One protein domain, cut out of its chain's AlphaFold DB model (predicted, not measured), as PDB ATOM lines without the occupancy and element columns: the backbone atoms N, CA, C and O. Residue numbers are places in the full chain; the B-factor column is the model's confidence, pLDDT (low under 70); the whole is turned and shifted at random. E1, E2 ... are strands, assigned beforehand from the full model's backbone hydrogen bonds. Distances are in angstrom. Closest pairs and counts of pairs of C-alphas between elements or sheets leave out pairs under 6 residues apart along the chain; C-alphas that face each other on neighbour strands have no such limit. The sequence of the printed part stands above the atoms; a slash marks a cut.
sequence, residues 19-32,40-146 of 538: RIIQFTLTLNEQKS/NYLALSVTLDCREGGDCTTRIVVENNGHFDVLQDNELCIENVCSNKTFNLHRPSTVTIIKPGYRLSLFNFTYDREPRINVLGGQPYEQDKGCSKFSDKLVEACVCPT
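Overview. This is residues 19 to 32 and 40 to 146 of the 538 residues of an uncharacterized protein of Caenorhabditis japonica (UniProt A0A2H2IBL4). Two sheets lie face to face as a sandwich, a twisted one of six strands and a smaller one of four, with their strands running nearly along each other. E9, at one edge of the larger sheet, lies far out from the middle, and a long loop, residues 120 to 131, leads to it from the smaller sheet. The printed part has 121 residues, with no named helix and ten named strands, E1 to E10 in order; the class is all strand. The orders are E5 E3 E2 E1 E10 E9 and E4 E6 E7 E8, both antiparallel throughout. The whole is compact, with a radius of gyration of the C-alphas of 13.8 A and spans of 46 by 31 by 22 A.

Arrangement. Start at E1, residues 19 to 29; its antiparallel neighbour E2, residues 41 to 50, has N 25 and O 44 2.8 A apart, within hydrogen-bond range. E2 forms a hairpin with E3, residues 56 to 64, where N 45 and O 61 are 2.8 A apart. Go on to E4, residues 69 to 72, in the other sheet; the closest C-alphas of E3 and E4, those of Val 62 and Val 70, are 7.9 A apart. The chain then returns to edge strand E5, residues 81 to 87, beside E3, with N 60 and O 82 2.8 A apart. E6, residues 93 to 99, is E4's neighbour, with N 71 and O 96 2.8 A apart. E6, E7, residues 102 to 111, and E8, residues 115 to 119, make a meander, each strand the antiparallel neighbour of the one before; look for N 97 and O 104 at 2.8 A and N 110 and O 116 at 3.0 A. E9, residues 132 to 135, forms a hairpin with E10, residues 139 to 145, with N 134 and O 141 2.8 A apart. E10 is also E1's neighbour, with N 26 and O 142 2.9 A apart. E8 and E9 are only just apart, their closest C-alphas at 8.4 A.

Along the chain. Find C-alpha 19 at (25.046, 31.084, 50.527); from there E1 runs 32.4 A to C-alpha 29. E2 covers 28.7 A, E3 24.8 A, E6 20.1 A, E7 28.0 A and E10 20.0 A. E10 ends at C-alpha 145, at (31.048, 26.110, 38.283).

Size, cuts and confidence. The two C-alphas farthest apart, those of Ser 32 and Gly 53, are 46.7 A apart. Residues 33 to 39 are not printed, and C-alphas 32 and 40 are 11.5 A apart across this cut. The link from E8 to E9 is long, with 12 residues. The mean pLDDT of the printed part is 77.4; look for values under 70 at 21 residues, among them 27 to 32, 120 to 124 and 135 to 139.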
ATOM      1  N   ARG A  19      24.454  32.017  51.492       75.19
ATOM      2  CA  ARG A  19      25.046  31.084  50.527       75.19
ATOM      3  C   ARG A  19      24.928  31.677  49.126       75.19
ATOM      4  O   ARG A  19      23.827  31.841  48.605       75.19
ATOM      5  N   ILE A  20      26.075  31.953  48.512       77.00
ATOM      6  CA  ILE A  20      26.169  32.414  47.124       77.00
ATOM      7  C   ILE A  20      26.529  31.213  46.247       77.00
ATOM      8  O   ILE A  20      27.579  30.600  46.439       77.00
ATOM      9  N   ILE A  21      25.677  30.896  45.273       76.81
ATOM     10  CA  ILE A  21      25.930  29.871  44.257       76.81
ATOM     11  C   ILE A  21      26.119  30.565  42.910       76.81
ATOM     12  O   ILE A  21      25.283  31.357  42.479       76.81
ATOM     13  N   GLN A  22      27.227  30.267  42.236       75.56
ATOM     14  CA  GLN A  22      27.554  30.810  40.920       75.56
ATOM     15  C   GLN A  22      27.866  29.680  39.949       75.56
ATOM     16  O   GLN A  22      28.642  28.772  40.260       75.56
ATOM     17  N   PHE A  23      27.273  29.755  38.764       74.75
ATOM     18  CA  PHE A  23      27.535  28.825  37.678       74.75
ATOM     19  C   PHE A  23      27.384  29.527  36.329       74.75
ATOM     20  O   PHE A  23      26.689  30.535  36.198       74.75
ATOM     21  N   THR A  24      28.038  28.971  35.320       72.88
ATOM     22  CA  THR A  24      27.917  29.411  33.935       72.88
ATOM     23  C   THR A  24      27.299  28.278  33.134       72.88
ATOM     24  O   THR A  24      27.760  27.137  33.199       72.88
ATOM     25  N   LEU A  25      26.239  28.600  32.404       73.19
ATOM     26  CA  LEU A  25      25.635  27.748  31.396       73.19
ATOM     27  C   LEU A  25      26.033  28.292  30.025       73.19
ATOM     28  O   LEU A  25      25.766  29.447  29.716       73.19
ATOM     29  N   THR A  26      26.625  27.463  29.181       71.81
ATOM     30  CA  THR A  26      26.911  27.816  27.789       71.81
ATOM     31  C   THR A  26      26.048  26.967  26.873       71.81
ATOM     32  O   THR A  26      26.013  25.744  27.013       71.81
ATOM     33  N   LEU A  27      25.354  27.624  25.947       67.88
ATOM     34  CA  LEU A  27      24.548  27.004  24.908       67.88
ATOM     35  C   LEU A  27      25.194  27.305  23.570       67.88
ATOM     36  O   LEU A  27      25.310  28.463  23.157       67.88
ATOM     37  N   ASN A  28      25.607  26.241  22.899       68.19
ATOM     38  CA  ASN A  28      26.150  26.338  21.560       68.19
ATOM     39  C   ASN A  28      25.090  25.830  20.588       68.19
ATOM     40  O   ASN A  28      24.597  24.708  20.732       68.19
ATOM     41  N   GLU A  29      24.738  26.660  19.605       65.19
ATOM     42  CA  GLU A  29      23.897  26.218  18.500       65.19
ATOM     43  C   GLU A  29      24.692  25.196  17.679       65.19
ATOM     44  O   GLU A  29      25.832  25.445  17.266       65.19
ATOM     45  N   GLN A  30      24.124  24.004  17.493       55.75
ATOM     46  CA  GLN A  30      24.784  22.972  16.712       55.75
ATOM     47  C   GLN A  30      24.724  23.383  15.238       55.75
ATOM     48  O   GLN A  30      23.643  23.547  14.679       55.75
ATOM     49  N   LYS A  31      25.889  23.587  14.609       57.22
ATOM     50  CA  LYS A  31      25.959  24.025  13.210       57.22
ATOM     51  C   LYS A  31      25.204  23.056  12.294       57.22
ATOM     52  O   LYS A  31      25.482  21.855  12.297       57.22
ATOM     53  N   SER A  32      24.324  23.607  11.456       46.91
ATOM     54  CA  SER A  32      23.939  22.977  10.193       46.91
ATOM     55  C   SER A  32      25.204  22.725   9.363       46.91
ATOM     56  O   SER A  32      26.162  23.497   9.431       46.91
ATOM     57  N   ASN A  40      27.162  31.532  16.190       72.69
ATOM     58  CA  ASN A  40      26.078  31.986  17.057       72.69
ATOM     59  C   ASN A  40      26.128  31.145  18.338       72.69
ATOM     60  O   ASN A  40      25.973  29.923  18.307       72.69
ATOM     61  N   TYR A  41      26.377  31.794  19.468       78.75
ATOM     62  CA  TYR A  41      26.333  31.155  20.777       78.75
ATOM     63  C   TYR A  41      25.597  32.050  21.761       78.75
ATOM     64  O   TYR A  41      25.516  33.272  21.594       78.75
ATOM     65  N   LEU A  42      25.082  31.416  22.806       79.00
ATOM     66  CA  LEU A  42      24.449  32.081  23.923       79.00
ATOM     67  C   LEU A  42      25.067  31.540  25.209       79.00
ATOM     68  O   LEU A  42      24.887  30.378  25.565       79.00
ATOM     69  N   ALA A  43      25.801  32.381  25.924       82.19
ATOM     70  CA  ALA A  43      26.302  32.049  27.248       82.19
ATOM     71  C   ALA A  43      25.493  32.795  28.314       82.19
ATOM     72  O   ALA A  43      25.196  33.978  28.200       82.19
ATOM     73  N   LEU A  44      25.107  32.080  29.362       83.44
ATOM     74  CA  LEU A  44      24.319  32.562  30.486       83.44
ATOM     75  C   LEU A  44      25.139  32.363  31.759       83.44
ATOM     76  O   LEU A  44      25.337  31.245  32.229       83.44
ATOM     77  N   SER A  45      25.607  33.455  32.349       83.50
ATOM     78  CA  SER A  45      26.237  33.438  33.667       83.50
ATOM     79  C   SER A  45      25.193  33.728  34.734       83.50
ATOM     80  O   SER A  45      24.626  34.818  34.781       83.50
ATOM     81  N   VAL A  46      24.935  32.755  35.602       84.12
ATOM     82  CA  VAL A  46      23.890  32.838  36.620       84.12
ATOM     83  C   VAL A  46      24.511  32.917  38.010       84.12
ATOM     84  O   VAL A  46      25.325  32.090  38.418       84.12
ATOM     85  N   THR A  47      24.081  33.916  38.772       84.12
ATOM     86  CA  THR A  47      24.370  34.059  40.199       84.12
ATOM     87  C   THR A  47      23.076  33.942  40.992       84.12
ATOM     88  O   THR A  47      22.127  34.683  40.744       84.12
ATOM     89  N   LEU A  48      23.060  33.025  41.955       84.12
ATOM     90  CA  LEU A  48      22.016  32.882  42.961       84.12
ATOM     91  C   LEU A  48      22.581  33.326  44.311       84.12
ATOM     92  O   LEU A  48      23.565  32.758  44.787       84.12
ATOM     93  N   ASP A  49      21.966  34.328  44.928       85.25
ATOM     94  CA  ASP A  49      22.279  34.750  46.296       85.25
ATOM     95  C   ASP A  49      21.085  34.410  47.193       85.25
ATOM     96  O   ASP A  49      20.033  35.051  47.139       85.25
ATOM     97  N   CYS A  50      21.228  33.331  47.963       82.94
ATOM     98  CA  CYS A  50      20.176  32.786  48.807       82.94
ATOM     99  C   CYS A  50      20.492  33.037  50.280       82.94
ATOM    100  O   CYS A  50      21.549  32.656  50.798       82.94
ATOM    101  N   ARG A  51      19.533  33.635  50.992       81.44
ATOM    102  CA  ARG A  51      19.607  33.780  52.449       81.44
ATOM    103  C   ARG A  51      19.019  32.543  53.125       81.44
ATOM    104  O   ARG A  51      18.018  31.990  52.672       81.44
ATOM    105  N   GLU A  52      19.628  32.113  54.227       76.44
ATOM    106  CA  GLU A  52      19.122  30.985  55.014       76.44
ATOM    107  C   GLU A  52      17.694  31.285  55.508       76.44
ATOM    108  O   GLU A  52      17.460  32.275  56.201       76.44
ATOM    109  N   GLY A  53      16.726  30.460  55.091       71.88
ATOM    110  CA  GLY A  53      15.307  30.647  55.415       71.88
ATOM    111  C   GLY A  53      14.634  31.873  54.778       71.88
ATOM    112  O   GLY A  53      13.555  32.252  55.230       71.88
ATOM    113  N   GLY A  54      15.252  32.502  53.772       78.88
ATOM    114  CA  GLY A  54      14.721  33.683  53.086       78.88
ATOM    115  C   GLY A  54      14.691  33.545  51.566       78.88
ATOM    116  O   GLY A  54      15.010  32.494  51.016       78.88
ATOM    117  N   ASP A  55      14.304  34.629  50.899       81.88
ATOM    118  CA  ASP A  55      14.218  34.696  49.441       81.88
ATOM    119  C   ASP A  55      15.606  34.572  48.797       81.88
ATOM    120  O   ASP A  55      16.621  35.013  49.356       81.88
ATOM    121  N   CYS A  56      15.643  33.992  47.602       84.00
ATOM    122  CA  CYS A  56      16.826  33.985  46.753       84.00
ATOM    123  C   CYS A  56      16.711  35.105  45.722       84.00
ATOM    124  O   CYS A  56      15.648  35.299  45.130       84.00
ATOM    125  N   THR A  57      17.801  35.823  45.468       87.25
ATOM    126  CA  THR A  57      17.896  36.730  44.323       87.25
ATOM    127  C   THR A  57      18.647  36.051  43.188       87.25
ATOM    128  O   THR A  57      19.698  35.439  43.390       87.25
ATOM    129  N   THR A  58      18.110  36.157  41.974       88.81
ATOM    130  CA  THR A  58      18.829  35.765  40.761       88.81
ATOM    131  C   THR A  58      19.469  36.981  40.106       88.81
ATOM    132  O   THR A  58      18.910  38.085  40.055       88.81
ATOM    133  N   ARG A  59      20.643  36.756  39.529       90.00
ATOM    134  CA  ARG A  59      21.225  37.627  38.518       90.00
ATOM    135  C   ARG A  59      21.719  36.769  37.369       90.00
ATOM    136  O   ARG A  59      22.617  35.955  37.555       90.00
ATOM    137  N   ILE A  60      21.144  36.970  36.195       88.56
ATOM    138  CA  ILE A  60      21.529  36.298  34.958       88.56
ATOM    139  C   ILE A  60      22.197  37.348  34.079       88.56
ATOM    140  O   ILE A  60      21.609  38.391  33.810       88.56
ATOM    141  N   VAL A  61      23.433  37.091  33.671       87.75
ATOM    142  CA  VAL A  61      24.167  37.890  32.690       87.75
ATOM    143  C   VAL A  61      24.238  37.077  31.410       87.75
ATOM    144  O   VAL A  61      24.693  35.935  31.425       87.75
ATOM    145  N   VAL A  62      23.758  37.662  30.324       87.12
ATOM    146  CA  VAL A  62      23.675  37.040  29.012       87.12
ATOM    147  C   VAL A  62      24.837  37.551  28.160       87.12
ATOM    148  O   VAL A  62      24.984  38.743  27.916       87.12
ATOM    149  N   GLU A  63      25.681  36.650  27.693       86.62
ATOM    150  CA  GLU A  63      26.640  36.910  26.628       86.62
ATOM    151  C   GLU A  63      26.045  36.341  25.350       86.62
ATOM    152  O   GLU A  63      26.009  35.128  25.131       86.62
ATOM    153  N   ASN A  64      25.485  37.240  24.550       82.44
ATOM    154  CA  ASN A  64      24.682  36.879  23.403       82.44
ATOM    155  C   ASN A  64      25.404  37.249  22.108       82.44
ATOM    156  O   ASN A  64      25.532  38.432  21.798       82.44
ATOM    157  N   ASN A  65      25.866  36.242  21.368       79.69
ATOM    158  CA  ASN A  65      26.423  36.420  20.027       79.69
ATOM    159  C   ASN A  65      25.458  35.924  18.934       79.69
ATOM    160  O   ASN A  65      25.885  35.658  17.818       79.69
ATOM    161  N   GLY A  66      24.166  35.768  19.253       66.62
ATOM    162  CA  GLY A  66      23.097  35.484  18.296       66.62
ATOM    163  C   GLY A  66      21.863  36.359  18.551       66.62
ATOM    164  O   GLY A  66      21.773  37.072  19.544       66.62
ATOM    165  N   HIS A  67      20.880  36.347  17.655       79.25
ATOM    166  CA  HIS A  67      19.623  37.087  17.847       79.25
ATOM    167  C   HIS A  67      18.660  36.327  18.782       79.25
ATOM    168  O   HIS A  67      17.590  35.894  18.360       79.25
ATOM    169  N   PHE A  68      19.073  36.115  20.036       83.50
ATOM    170  CA  PHE A  68      18.268  35.453  21.070       83.50
ATOM    171  C   PHE A  68      17.664  36.469  22.047       83.50
ATOM    172  O   PHE A  68      18.388  37.286  22.610       83.50
ATOM    173  N   ASP A  69      16.370  36.369  22.325       88.50
ATOM    174  CA  ASP A  69      15.730  37.047  23.449       88.50
ATOM    175  C   ASP A  69      15.740  36.120  24.668       88.50
ATOM    176  O   ASP A  69      15.404  34.939  24.574       88.50
ATOM    177  N   VAL A  70      16.121  36.638  25.835       88.75
ATOM    178  CA  VAL A  70      16.126  35.869  27.089       88.75
ATOM    179  C   VAL A  70      15.069  36.440  28.016       88.75
ATOM    180  O   VAL A  70      15.020  37.649  28.242       88.75
ATOM    181  N   LEU A  71      14.225  35.566  28.557       90.62
ATOM    182  CA  LEU A  71      13.169  35.913  29.491       90.62
ATOM    183  C   LEU A  71      13.378  35.168  30.804       90.62
ATOM    184  O   LEU A  71      13.623  33.962  30.810       90.62
ATOM    185  N   GLN A  72      13.202  35.870  31.919       92.12
ATOM    186  CA  GLN A  72      13.081  35.268  33.240       92.12
ATOM    187  C   GLN A  72      11.653  35.477  33.747       92.12
ATOM    188  O   GLN A  72      11.199  36.611  33.864       92.12
ATOM    189  N   ASP A  73      10.940  34.389  34.046       88.50
ATOM    190  CA  ASP A  73       9.537  34.418  34.483       88.50
ATOM    191  C   ASP A  73       8.629  35.213  33.525       88.50
ATOM    192  O   ASP A  73       7.756  35.968  33.949       88.50
ATOM    193  N   ASN A  74       8.853  35.031  32.216       85.88
ATOM    194  CA  ASN A  74       8.197  35.741  31.108       85.88
ATOM    195  C   ASN A  74       8.478  37.253  31.026       85.88
ATOM    196  O   ASN A  74       7.818  37.949  30.258       85.88
ATOM    197  N   GLU A  75       9.471  37.772  31.749       89.62
ATOM    198  CA  GLU A  75       9.948  39.146  31.583       89.62
ATOM    199  C   GLU A  75      11.267  39.183  30.813       89.62
ATOM    200  O   GLU A  75      12.206  38.459  31.144       89.62
ATOM    201  N   LEU A  76      11.335  40.041  29.792       89.69
ATOM    202  CA  LEU A  76      12.518  40.219  28.952       89.69
ATOM    203  C   LEU A  76      13.691  40.788  29.759       89.69
ATOM    204  O   LEU A  76      13.548  41.766  30.495       89.69
ATOM    205  N   CYS A  77      14.871  40.204  29.579       89.19
ATOM    206  CA  CYS A  77      16.094  40.676  30.210       89.19
ATOM    207  C   CYS A  77      16.626  41.917  29.488       89.19
ATOM    208  O   CYS A  77      16.997  41.868  28.316       89.19
ATOM    209  N   ILE A  78      16.667  43.044  30.197       89.06
ATOM    210  CA  ILE A  78      17.076  44.339  29.645       89.06
ATOM    211  C   ILE A  78      18.605  44.412  29.617       89.06
ATOM    212  O   ILE A  78      19.260  44.048  30.592       89.06
ATOM    213  N   GLU A  79      19.176  44.884  28.504       86.56
ATOM    214  CA  GLU A  79      20.631  45.042  28.331       86.56
ATOM    215  C   GLU A  79      21.416  43.753  28.632       86.56
ATOM    216  O   GLU A  79      22.499  43.794  29.214       86.56
ATOM    217  N   ASN A  80      20.861  42.597  28.246       85.38
ATOM    218  CA  ASN A  80      21.459  41.285  28.494       85.38
ATOM    219  C   ASN A  80      21.644  40.951  29.989       85.38
ATOM    220  O   ASN A  80      22.475  40.118  30.349       85.38
ATOM    221  N   VAL A  81      20.875  41.575  30.887       88.12
ATOM    222  CA  VAL A  81      20.919  41.280  32.322       88.12
ATOM    223  C   VAL A  81      19.507  41.092  32.876       88.12
ATOM    224  O   VAL A  81      18.693  42.010  32.895       88.12
ATOM    225  N   CYS A  82      19.221  39.899  33.399       88.44
ATOM    226  CA  CYS A  82      18.037  39.642  34.220       88.44
ATOM    227  C   CYS A  82      18.460  39.800  35.686       88.44
ATOM    228  O   CYS A  82      19.044  38.890  36.277       88.44
ATOM    229  N   SER A  83      18.271  40.983  36.269       85.06
ATOM    230  CA  SER A  83      18.732  41.276  37.635       85.06
ATOM    231  C   SER A  83      17.596  41.428  38.638       85.06
ATOM    232  O   SER A  83      16.576  42.044  38.346       85.06
ATOM    233  N   ASN A  84      17.857  40.973  39.869       70.56
ATOM    234  CA  ASN A  84      17.089  41.269  41.083       70.56
ATOM    235  C   ASN A  84      15.669  40.696  41.111       70.56
ATOM    236  O   ASN A  84      14.782  41.258  41.755       70.56
ATOM    237  N   LYS A  85      15.457  39.548  40.469       81.56
ATOM    238  CA  LYS A  85      14.248  38.760  40.692       81.56
ATOM    239  C   LYS A  85      14.401  38.006  42.007       81.56
ATOM    240  O   LYS A  85      15.268  37.144  42.142       81.56
ATOM    241  N   THR A  86      13.592  38.379  42.993       80.88
ATOM    242  CA  THR A  86      13.411  37.596  44.218       80.88
ATOM    243  C   THR A  86      12.401  36.499  43.952       80.88
ATOM    244  O   THR A  86      11.280  36.791  43.530       80.88
ATOM    245  N   PHE A  87      12.777  35.257  44.226       80.12
ATOM    246  CA  PHE A  87      11.847  34.138  44.228       80.12
ATOM    247  C   PHE A  87      11.809  33.500  45.616       80.12
ATOM    248  O   PHE A  87      12.821  33.411  46.319       80.12
ATOM    249  N   ASN A  88      10.600  33.113  46.015       78.50
ATOM    250  CA  ASN A  88      10.313  32.596  47.346       78.50
ATOM    251  C   ASN A  88      10.538  31.082  47.385       78.50
ATOM    252  O   ASN A  88      10.464  30.400  46.358       78.50
ATOM    253  N   LEU A  89      10.726  30.559  48.599       72.75
ATOM    254  CA  LEU A  89      10.707  29.125  48.887       72.75
ATOM    255  C   LEU A  89       9.516  28.451  48.175       72.75
ATOM    256  O   LEU A  89       8.391  28.951  48.256       72.75
ATOM    257  N   HIS A  90       9.760  27.330  47.494       74.38
ATOM    258  CA  HIS A  90       8.768  26.532  46.752       74.38
ATOM    259  C   HIS A  90       8.173  27.140  45.472       74.38
ATOM    260  O   HIS A  90       7.283  26.525  44.882       74.38
ATOM    261  N   ARG A  91       8.636  28.303  44.994       78.88
ATOM    262  CA  ARG A  91       8.207  28.824  43.686       78.88
ATOM    263  C   ARG A  91       9.332  28.700  42.659       78.88
ATOM    264  O   ARG A  91      10.373  29.330  42.854       78.88
ATOM    265  N   PRO A  92       9.144  27.935  41.569       81.25
ATOM    266  CA  PRO A  92      10.152  27.865  40.531       81.25
ATOM    267  C   PRO A  92      10.283  29.208  39.803       81.25
ATOM    268  O   PRO A  92       9.272  29.857  39.534       81.25
ATOM    269  N   SER A  93      11.514  29.600  39.470       83.88
ATOM    270  CA  SER A  93      11.783  30.693  38.525       83.88
ATOM    271  C   SER A  93      12.306  30.100  37.217       83.88
ATOM    272  O   SER A  93      13.253  29.312  37.236       83.88
ATOM    273  N   THR A  94      11.654  30.416  36.100       86.56
ATOM    274  CA  THR A  94      11.894  29.793  34.787       86.56
ATOM    275  C   THR A  94      12.676  30.735  33.887       86.56
ATOM    276  O   THR A  94      12.291  31.892  33.717       86.56
ATOM    277  N   VAL A  95      13.735  30.234  33.248       88.00
ATOM    278  CA  VAL A  95      14.469  30.979  32.215       88.00
ATOM    279  C   VAL A  95      14.151  30.403  30.844       88.00
ATOM    280  O   VAL A  95      14.316  29.208  30.601       88.00
ATOM    281  N   THR A  96      13.674  31.264  29.949       86.75
ATOM    282  CA  THR A  96      13.256  30.915  28.589       86.75
ATOM    283  C   THR A  96      14.089  31.687  27.578       86.75
ATOM    284  O   THR A  96      14.315  32.881  27.752       86.75
ATOM    285  N   ILE A  97      14.509  31.018  26.508       86.25
ATOM    286  CA  ILE A  97      15.071  31.661  25.322       86.25
ATOM    287  C   ILE A  97      14.015  31.691  24.228       86.25
ATOM    288  O   ILE A  97      13.327  30.693  23.999       86.25
ATOM    289  N   ILE A  98      13.928  32.817  23.533       80.31
ATOM    290  CA  ILE A  98      13.150  32.982  22.315       80.31
ATOM    291  C   ILE A  98      14.109  33.317  21.171       80.31
ATOM    292  O   ILE A  98      14.986  34.168  21.289       80.31
ATOM    293  N   LYS A  99      13.938  32.621  20.053       82.12
ATOM    294  CA  LYS A  99      14.522  32.924  18.742       82.12
ATOM    295  C   LYS A  99      13.355  32.940  17.745       82.12
ATOM    296  O   LYS A  99      12.354  32.270  18.009       82.12
ATOM    297  N   PRO A 100      13.413  33.668  16.617       70.06
ATOM    298  CA  PRO A 100      12.371  33.563  15.596       70.06
ATOM    299  C   PRO A 100      12.077  32.094  15.245       70.06
ATOM    300  O   PRO A 100      12.987  31.353  14.882       70.06
ATOM    301  N   GLY A 101      10.822  31.668  15.433       69.75
ATOM    302  CA  GLY A 101      10.368  30.290  15.200       69.75
ATOM    303  C   GLY A 101      10.658  29.274  16.315       69.75
ATOM    304  O   GLY A 101      10.330  28.104  16.150       69.75
ATOM    305  N   TYR A 102      11.254  29.670  17.447       69.00
ATOM    306  CA  TYR A 102      11.641  28.730  18.505       69.00
ATOM    307  C   TYR A 102      11.545  29.320  19.920       69.00
ATOM    308  O   TYR A 102      12.014  30.426  20.194       69.00
ATOM    309  N   ARG A 103      10.980  28.547  20.856       79.62
ATOM    310  CA  ARG A 103      10.916  28.873  22.288       79.62
ATOM    311  C   ARG A 103      11.434  27.691  23.098       79.62
ATOM    312  O   ARG A 103      10.861  26.610  23.031       79.62
ATOM    313  N   LEU A 104      12.471  27.912  23.902       77.81
ATOM    314  CA  LEU A 104      13.076  26.879  24.745       77.81
ATOM    315  C   LEU A 104      13.106  27.310  26.204       77.81
ATOM    316  O   LEU A 104      13.786  28.270  26.567       77.81
ATOM    317  N   SER A 105      12.405  26.568  27.058       81.00
ATOM    318  CA  SER A 105      12.558  26.673  28.509       81.00
ATOM    319  C   SER A 105      13.813  25.916  28.929       81.00
ATOM    320  O   SER A 105      13.872  24.692  28.866       81.00
ATOM    321  N   LEU A 106      14.841  26.661  29.327       77.69
ATOM    322  CA  LEU A 106      16.161  26.106  29.587       77.69
ATOM    323  C   LEU A 106      16.277  25.437  30.943       77.69
ATOM    324  O   LEU A 106      16.819  24.344  31.045       77.69
ATOM    325  N   PHE A 107      15.876  26.134  32.000       80.69
ATOM    326  CA  PHE A 107      16.007  25.632  33.356       80.69
ATOM    327  C   PHE A 107      15.039  26.327  34.301       80.69
ATOM    328  O   PHE A 107      14.651  27.482  34.098       80.69
ATOM    329  N   ASN A 108      14.719  25.600  35.368       81.44
ATOM    330  CA  ASN A 108      13.949  26.097  36.494       81.44
ATOM    331  C   ASN A 108      14.843  26.143  37.731       81.44
ATOM    332  O   ASN A 108      15.485  25.150  38.090       81.44
ATOM    333  N   PHE A 109      14.854  27.287  38.405       78.88
ATOM    334  CA  PHE A 109      15.388  27.409  39.753       78.88
ATOM    335  C   PHE A 109      14.338  26.931  40.733       78.88
ATOM    336  O   PHE A 109      13.257  27.503  40.771       78.88
ATOM    337  N   THR A 110      14.647  25.927  41.544       77.50
ATOM    338  CA  THR A 110      13.791  25.530  42.668       77.50
ATOM    339  C   THR A 110      14.570  25.689  43.964       77.50
ATOM    340  O   THR A 110      15.760  25.380  44.034       77.50
ATOM    341  N   TYR A 111      13.915  26.222  44.993       75.06
ATOM    342  CA  TYR A 111      14.517  26.414  46.307       75.06
ATOM    343  C   TYR A 111      13.587  25.851  47.377       75.06
ATOM    344  O   TYR A 111      12.556  26.447  47.689       75.06
ATOM    345  N   ASP A 112      13.964  24.687  47.909       72.06
ATOM    346  CA  ASP A 112      13.284  24.044  49.039       72.06
ATOM    347  C   ASP A 112      14.143  24.147  50.303       72.06
ATOM    348  O   ASP A 112      13.906  24.980  51.165       72.06
ATOM    349  N   ARG A 113      15.170  23.296  50.430       72.06
ATOM    350  CA  ARG A 113      16.165  23.366  51.520       72.06
ATOM    351  C   ARG A 113      17.542  23.788  51.033       72.06
ATOM    352  O   ARG A 113      18.303  24.385  51.784       72.06
ATOM    353  N   GLU A 114      17.846  23.469  49.781       73.25
ATOM    354  CA  GLU A 114      19.067  23.850  49.083       73.25
ATOM    355  C   GLU A 114      18.683  24.274  47.661       73.25
ATOM    356  O   GLU A 114      17.710  23.729  47.122       73.25
ATOM    357  N   PRO A 115      19.385  25.244  47.050       70.69
ATOM    358  CA  PRO A 115      19.074  25.674  45.695       70.69
ATOM    359  C   PRO A 115      19.360  24.536  44.724       70.69
ATOM    360  O   PRO A 115      20.452  23.968  44.727       70.69
ATOM    361  N   ARG A 116      18.371  24.207  43.896       77.62
ATOM    362  CA  ARG A 116      18.472  23.190  42.854       77.62
ATOM    363  C   ARG A 116      18.217  23.828  41.501       77.62
ATOM    364  O   ARG A 116      17.291  24.626  41.337       77.62
ATOM    365  N   ILE A 117      19.048  23.459  40.536       75.50
ATOM    366  CA  ILE A 117      18.931  23.900  39.149       75.50
ATOM    367  C   ILE A 117      18.563  22.669  38.334       75.50
ATOM    368  O   ILE A 117      19.357  21.732  38.240       75.50
ATOM    369  N   ASN A 118      17.362  22.676  37.762       77.00
ATOM    370  CA  ASN A 118      16.907  21.618  36.868       77.00
ATOM    371  C   ASN A 118      17.074  22.117  35.436       77.00
ATOM    372  O   ASN A 118      16.363  23.034  35.025       77.00
ATOM    373  N   VAL A 119      18.029  21.546  34.702       75.06
ATOM    374  CA  VAL A 119      18.352  21.940  33.325       75.06
ATOM    375  C   VAL A 119      17.595  21.038  32.354       75.06
ATOM    376  O   VAL A 119      17.697  19.818  32.447       75.06
ATOM    377  N   LEU A 120      16.822  21.638  31.448       68.19
ATOM    378  CA  LEU A 120      16.061  20.995  30.369       68.19
ATOM    379  C   LEU A 120      15.107  19.886  30.849       68.19
ATOM    380  O   LEU A 120      14.961  18.854  30.204       68.19
ATOM    381  N   GLY A 121      14.495  20.061  32.026       64.62
ATOM    382  CA  GLY A 121      13.634  19.034  32.632       64.62
ATOM    383  C   GLY A 121      14.379  17.778  33.114       64.62
ATOM    384  O   GLY A 121      13.738  16.792  33.466       64.62
ATOM    385  N   GLY A 122      15.717  17.801  33.138       67.25
ATOM    386  CA  GLY A 122      16.566  16.708  33.608       67.25
ATOM    387  C   GLY A 122      16.792  16.685  35.126       67.25
ATOM    388  O   GLY A 122      16.191  17.442  35.889       67.25
ATOM    389  N   GLN A 123      17.692  15.796  35.568       64.94
ATOM    390  CA  GLN A 123      18.082  15.688  36.980       64.94
ATOM    391  C   GLN A 123      18.760  16.973  37.501       64.94
ATOM    392  O   GLN A 123      19.385  17.695  36.718       64.94
ATOM    393  N   PRO A 124      18.682  17.251  38.820       69.06
ATOM    394  CA  PRO A 124      19.300  18.430  39.416       69.06
ATOM    395  C   PRO A 124      20.813  18.447  39.186       69.06
ATOM    396  O   PRO A 124      21.493  17.442  39.399       69.06
ATOM    397  N   TYR A 125      21.351  19.602  38.803       71.00
ATOM    398  CA  TYR A 125      22.796  19.804  38.754       71.00
ATOM    399  C   TYR A 125      23.391  19.821  40.174       71.00
ATOM    400  O   TYR A 125      22.959  20.599  41.027       71.00
ATOM    401  N   GLU A 126      24.406  18.989  40.419       73.31
ATOM    402  CA  GLU A 126      25.153  18.936  41.682       73.31
ATOM    403  C   GLU A 126      26.517  19.622  41.518       73.31
ATOM    404  O   GLU A 126      27.370  19.166  40.755       73.31
ATOM    405  N   GLN A 127      26.741  20.706  42.267       63.25
ATOM    406  CA  GLN A 127      27.926  21.568  42.146       63.25
ATOM    407  C   GLN A 127      29.264  20.823  42.347       63.25
ATOM    408  O   GLN A 127      30.277  21.218  41.769       63.25
ATOM    409  N   ASP A 128      29.262  19.725  43.109       71.31
ATOM    410  CA  ASP A 128      30.465  18.963  43.470       71.31
ATOM    411  C   ASP A 128      31.004  18.061  42.343       71.31
ATOM    412  O   ASP A 128      32.097  17.504  42.466       71.31
ATOM    413  N   LYS A 129      30.270  17.905  41.231       70.19
ATOM    414  CA  LYS A 129      30.617  16.963  40.149       70.19
ATOM    415  C   LYS A 129      31.383  17.578  38.969       70.19
ATOM    416  O   LYS A 129      31.719  16.858  38.031       70.19
ATOM    417  N   GLY A 130      31.726  18.867  39.022       79.38
ATOM    418  CA  GLY A 130      32.390  19.564  37.912       79.38
ATOM    419  C   GLY A 130      31.436  19.871  36.750       79.38
ATOM    420  O   GLY A 130      30.223  19.929  36.939       79.38
ATOM    421  N   CYS A 131      31.973  20.111  35.548       77.69
ATOM    422  CA  CYS A 131      31.145  20.458  34.390       77.69
ATOM    423  C   CYS A 131      30.263  19.288  33.933       77.69
ATOM    424  O   CYS A 131      30.744  18.166  33.778       77.69
ATOM    425  N   SER A 132      28.990  19.564  33.656       78.50
ATOM    426  CA  SER A 132      28.034  18.597  33.107       78.50
ATOM    427  C   SER A 132      27.596  19.018  31.708       78.50
ATOM    428  O   SER A 132      27.251  20.179  31.492       78.50
ATOM    429  N   LYS A 133      27.613  18.075  30.761       77.00
ATOM    430  CA  LYS A 133      27.194  18.280  29.371       77.00
ATOM    431  C   LYS A 133      25.840  17.612  29.141       77.00
ATOM    432  O   LYS A 133      25.664  16.441  29.464       77.00
ATOM    433  N   PHE A 134      24.915  18.358  28.555       75.56
ATOM    434  CA  PHE A 134      23.578  17.932  28.170       75.56
ATOM    435  C   PHE A 134      23.439  18.145  26.665       75.56
ATOM    436  O   PHE A 134      23.868  19.168  26.135       75.56
ATOM    437  N   SER A 135      22.878  17.174  25.956       62.44
ATOM    438  CA  SER A 135      22.665  17.275  24.515       62.44
ATOM    439  C   SER A 135      21.259  16.803  24.196       62.44
ATOM    440  O   SER A 135      20.850  15.729  24.632       62.44
ATOM    441  N   ASP A 136      20.552  17.624  23.432       64.81
ATOM    442  CA  ASP A 136      19.352  17.254  22.693       64.81
ATOM    443  C   ASP A 136      19.657  17.372  21.186       64.81
ATOM    444  O   ASP A 136      20.702  17.900  20.803       64.81
ATOM    445  N   LYS A 137      18.763  16.890  20.318       59.06
ATOM    446  CA  LYS A 137      18.924  16.846  18.855       59.06
ATOM    447  C   LYS A 137      19.274  18.192  18.208       59.06
ATOM    448  O   LYS A 137      19.748  18.190  17.078       59.06
ATOM    449  N   LEU A 138      18.992  19.306  18.883       53.50
ATOM    450  CA  LEU A 138      19.143  20.664  18.354       53.50
ATOM    451  C   LEU A 138      20.108  21.539  19.171       53.50
ATOM    452  O   LEU A 138      20.566  22.565  18.674       53.50
ATOM    453  N   VAL A 139      20.400  21.173  20.425       60.97
ATOM    454  CA  VAL A 139      21.109  22.049  21.368       60.97
ATOM    455  C   VAL A 139      22.085  21.247  22.214       60.97
ATOM    456  O   VAL A 139      21.738  20.223  22.805       60.97
ATOM    457  N   GLU A 140      23.307  21.763  22.325       71.12
ATOM    458  CA  GLU A 140      24.292  21.301  23.294       71.12
ATOM    459  C   GLU A 140      24.429  22.341  24.414       71.12
ATOM    460  O   GLU A 140      24.768  23.502  24.174       71.12
ATOM    461  N   ALA A 141      24.160  21.916  25.646       72.31
ATOM    462  CA  ALA A 141      24.250  22.731  26.846       72.31
ATOM    463  C   ALA A 141      25.375  22.213  27.751       72.31
ATOM    464  O   ALA A 141      25.445  21.024  28.054       72.31
ATOM    465  N   CYS A 142      26.249  23.096  28.226       78.50
ATOM    466  CA  CYS A 142      27.260  22.759  29.229       78.50
ATOM    467  C   CYS A 142      27.103  23.654  30.462       78.50
ATOM    468  O   CYS A 142      27.038  24.874  30.340       78.50
ATOM    469  N   VAL A 143      27.052  23.045  31.649       78.12
ATOM    470  CA  VAL A 143      26.961  23.730  32.946       78.12
ATOM    471  C   VAL A 143      28.274  23.543  33.690       78.12
ATOM    472  O   VAL A 143      28.664  22.404  33.937       78.12
ATOM    473  N   CYS A 144      28.930  24.632  34.088       77.56
ATOM    474  CA  CYS A 144      30.181  24.604  34.847       77.56
ATOM    475  C   CYS A 144      30.122  25.519  36.084       77.56
ATOM    476  O   CYS A 144      29.533  26.603  36.023       77.56
ATOM    477  N   PRO A 145      30.788  25.163  37.200       77.50
ATOM    478  CA  PRO A 145      31.048  26.110  38.283       77.50
ATOM    479  C   PRO A 145      31.972  27.235  37.794       77.50
ATOM    480  O   PRO A 145      32.988  26.956  37.150       77.50
ATOM    481  N   THR A 146      31.691  28.488  38.165       66.19
ATOM    482  CA  THR A 146      32.474  29.674  37.741       66.19
ATOM    483  C   THR A 146      33.945  29.638  38.164       66.19
ATOM    484  O   THR A 146      34.783  30.267  37.528       66.19
TER     485      THR A 146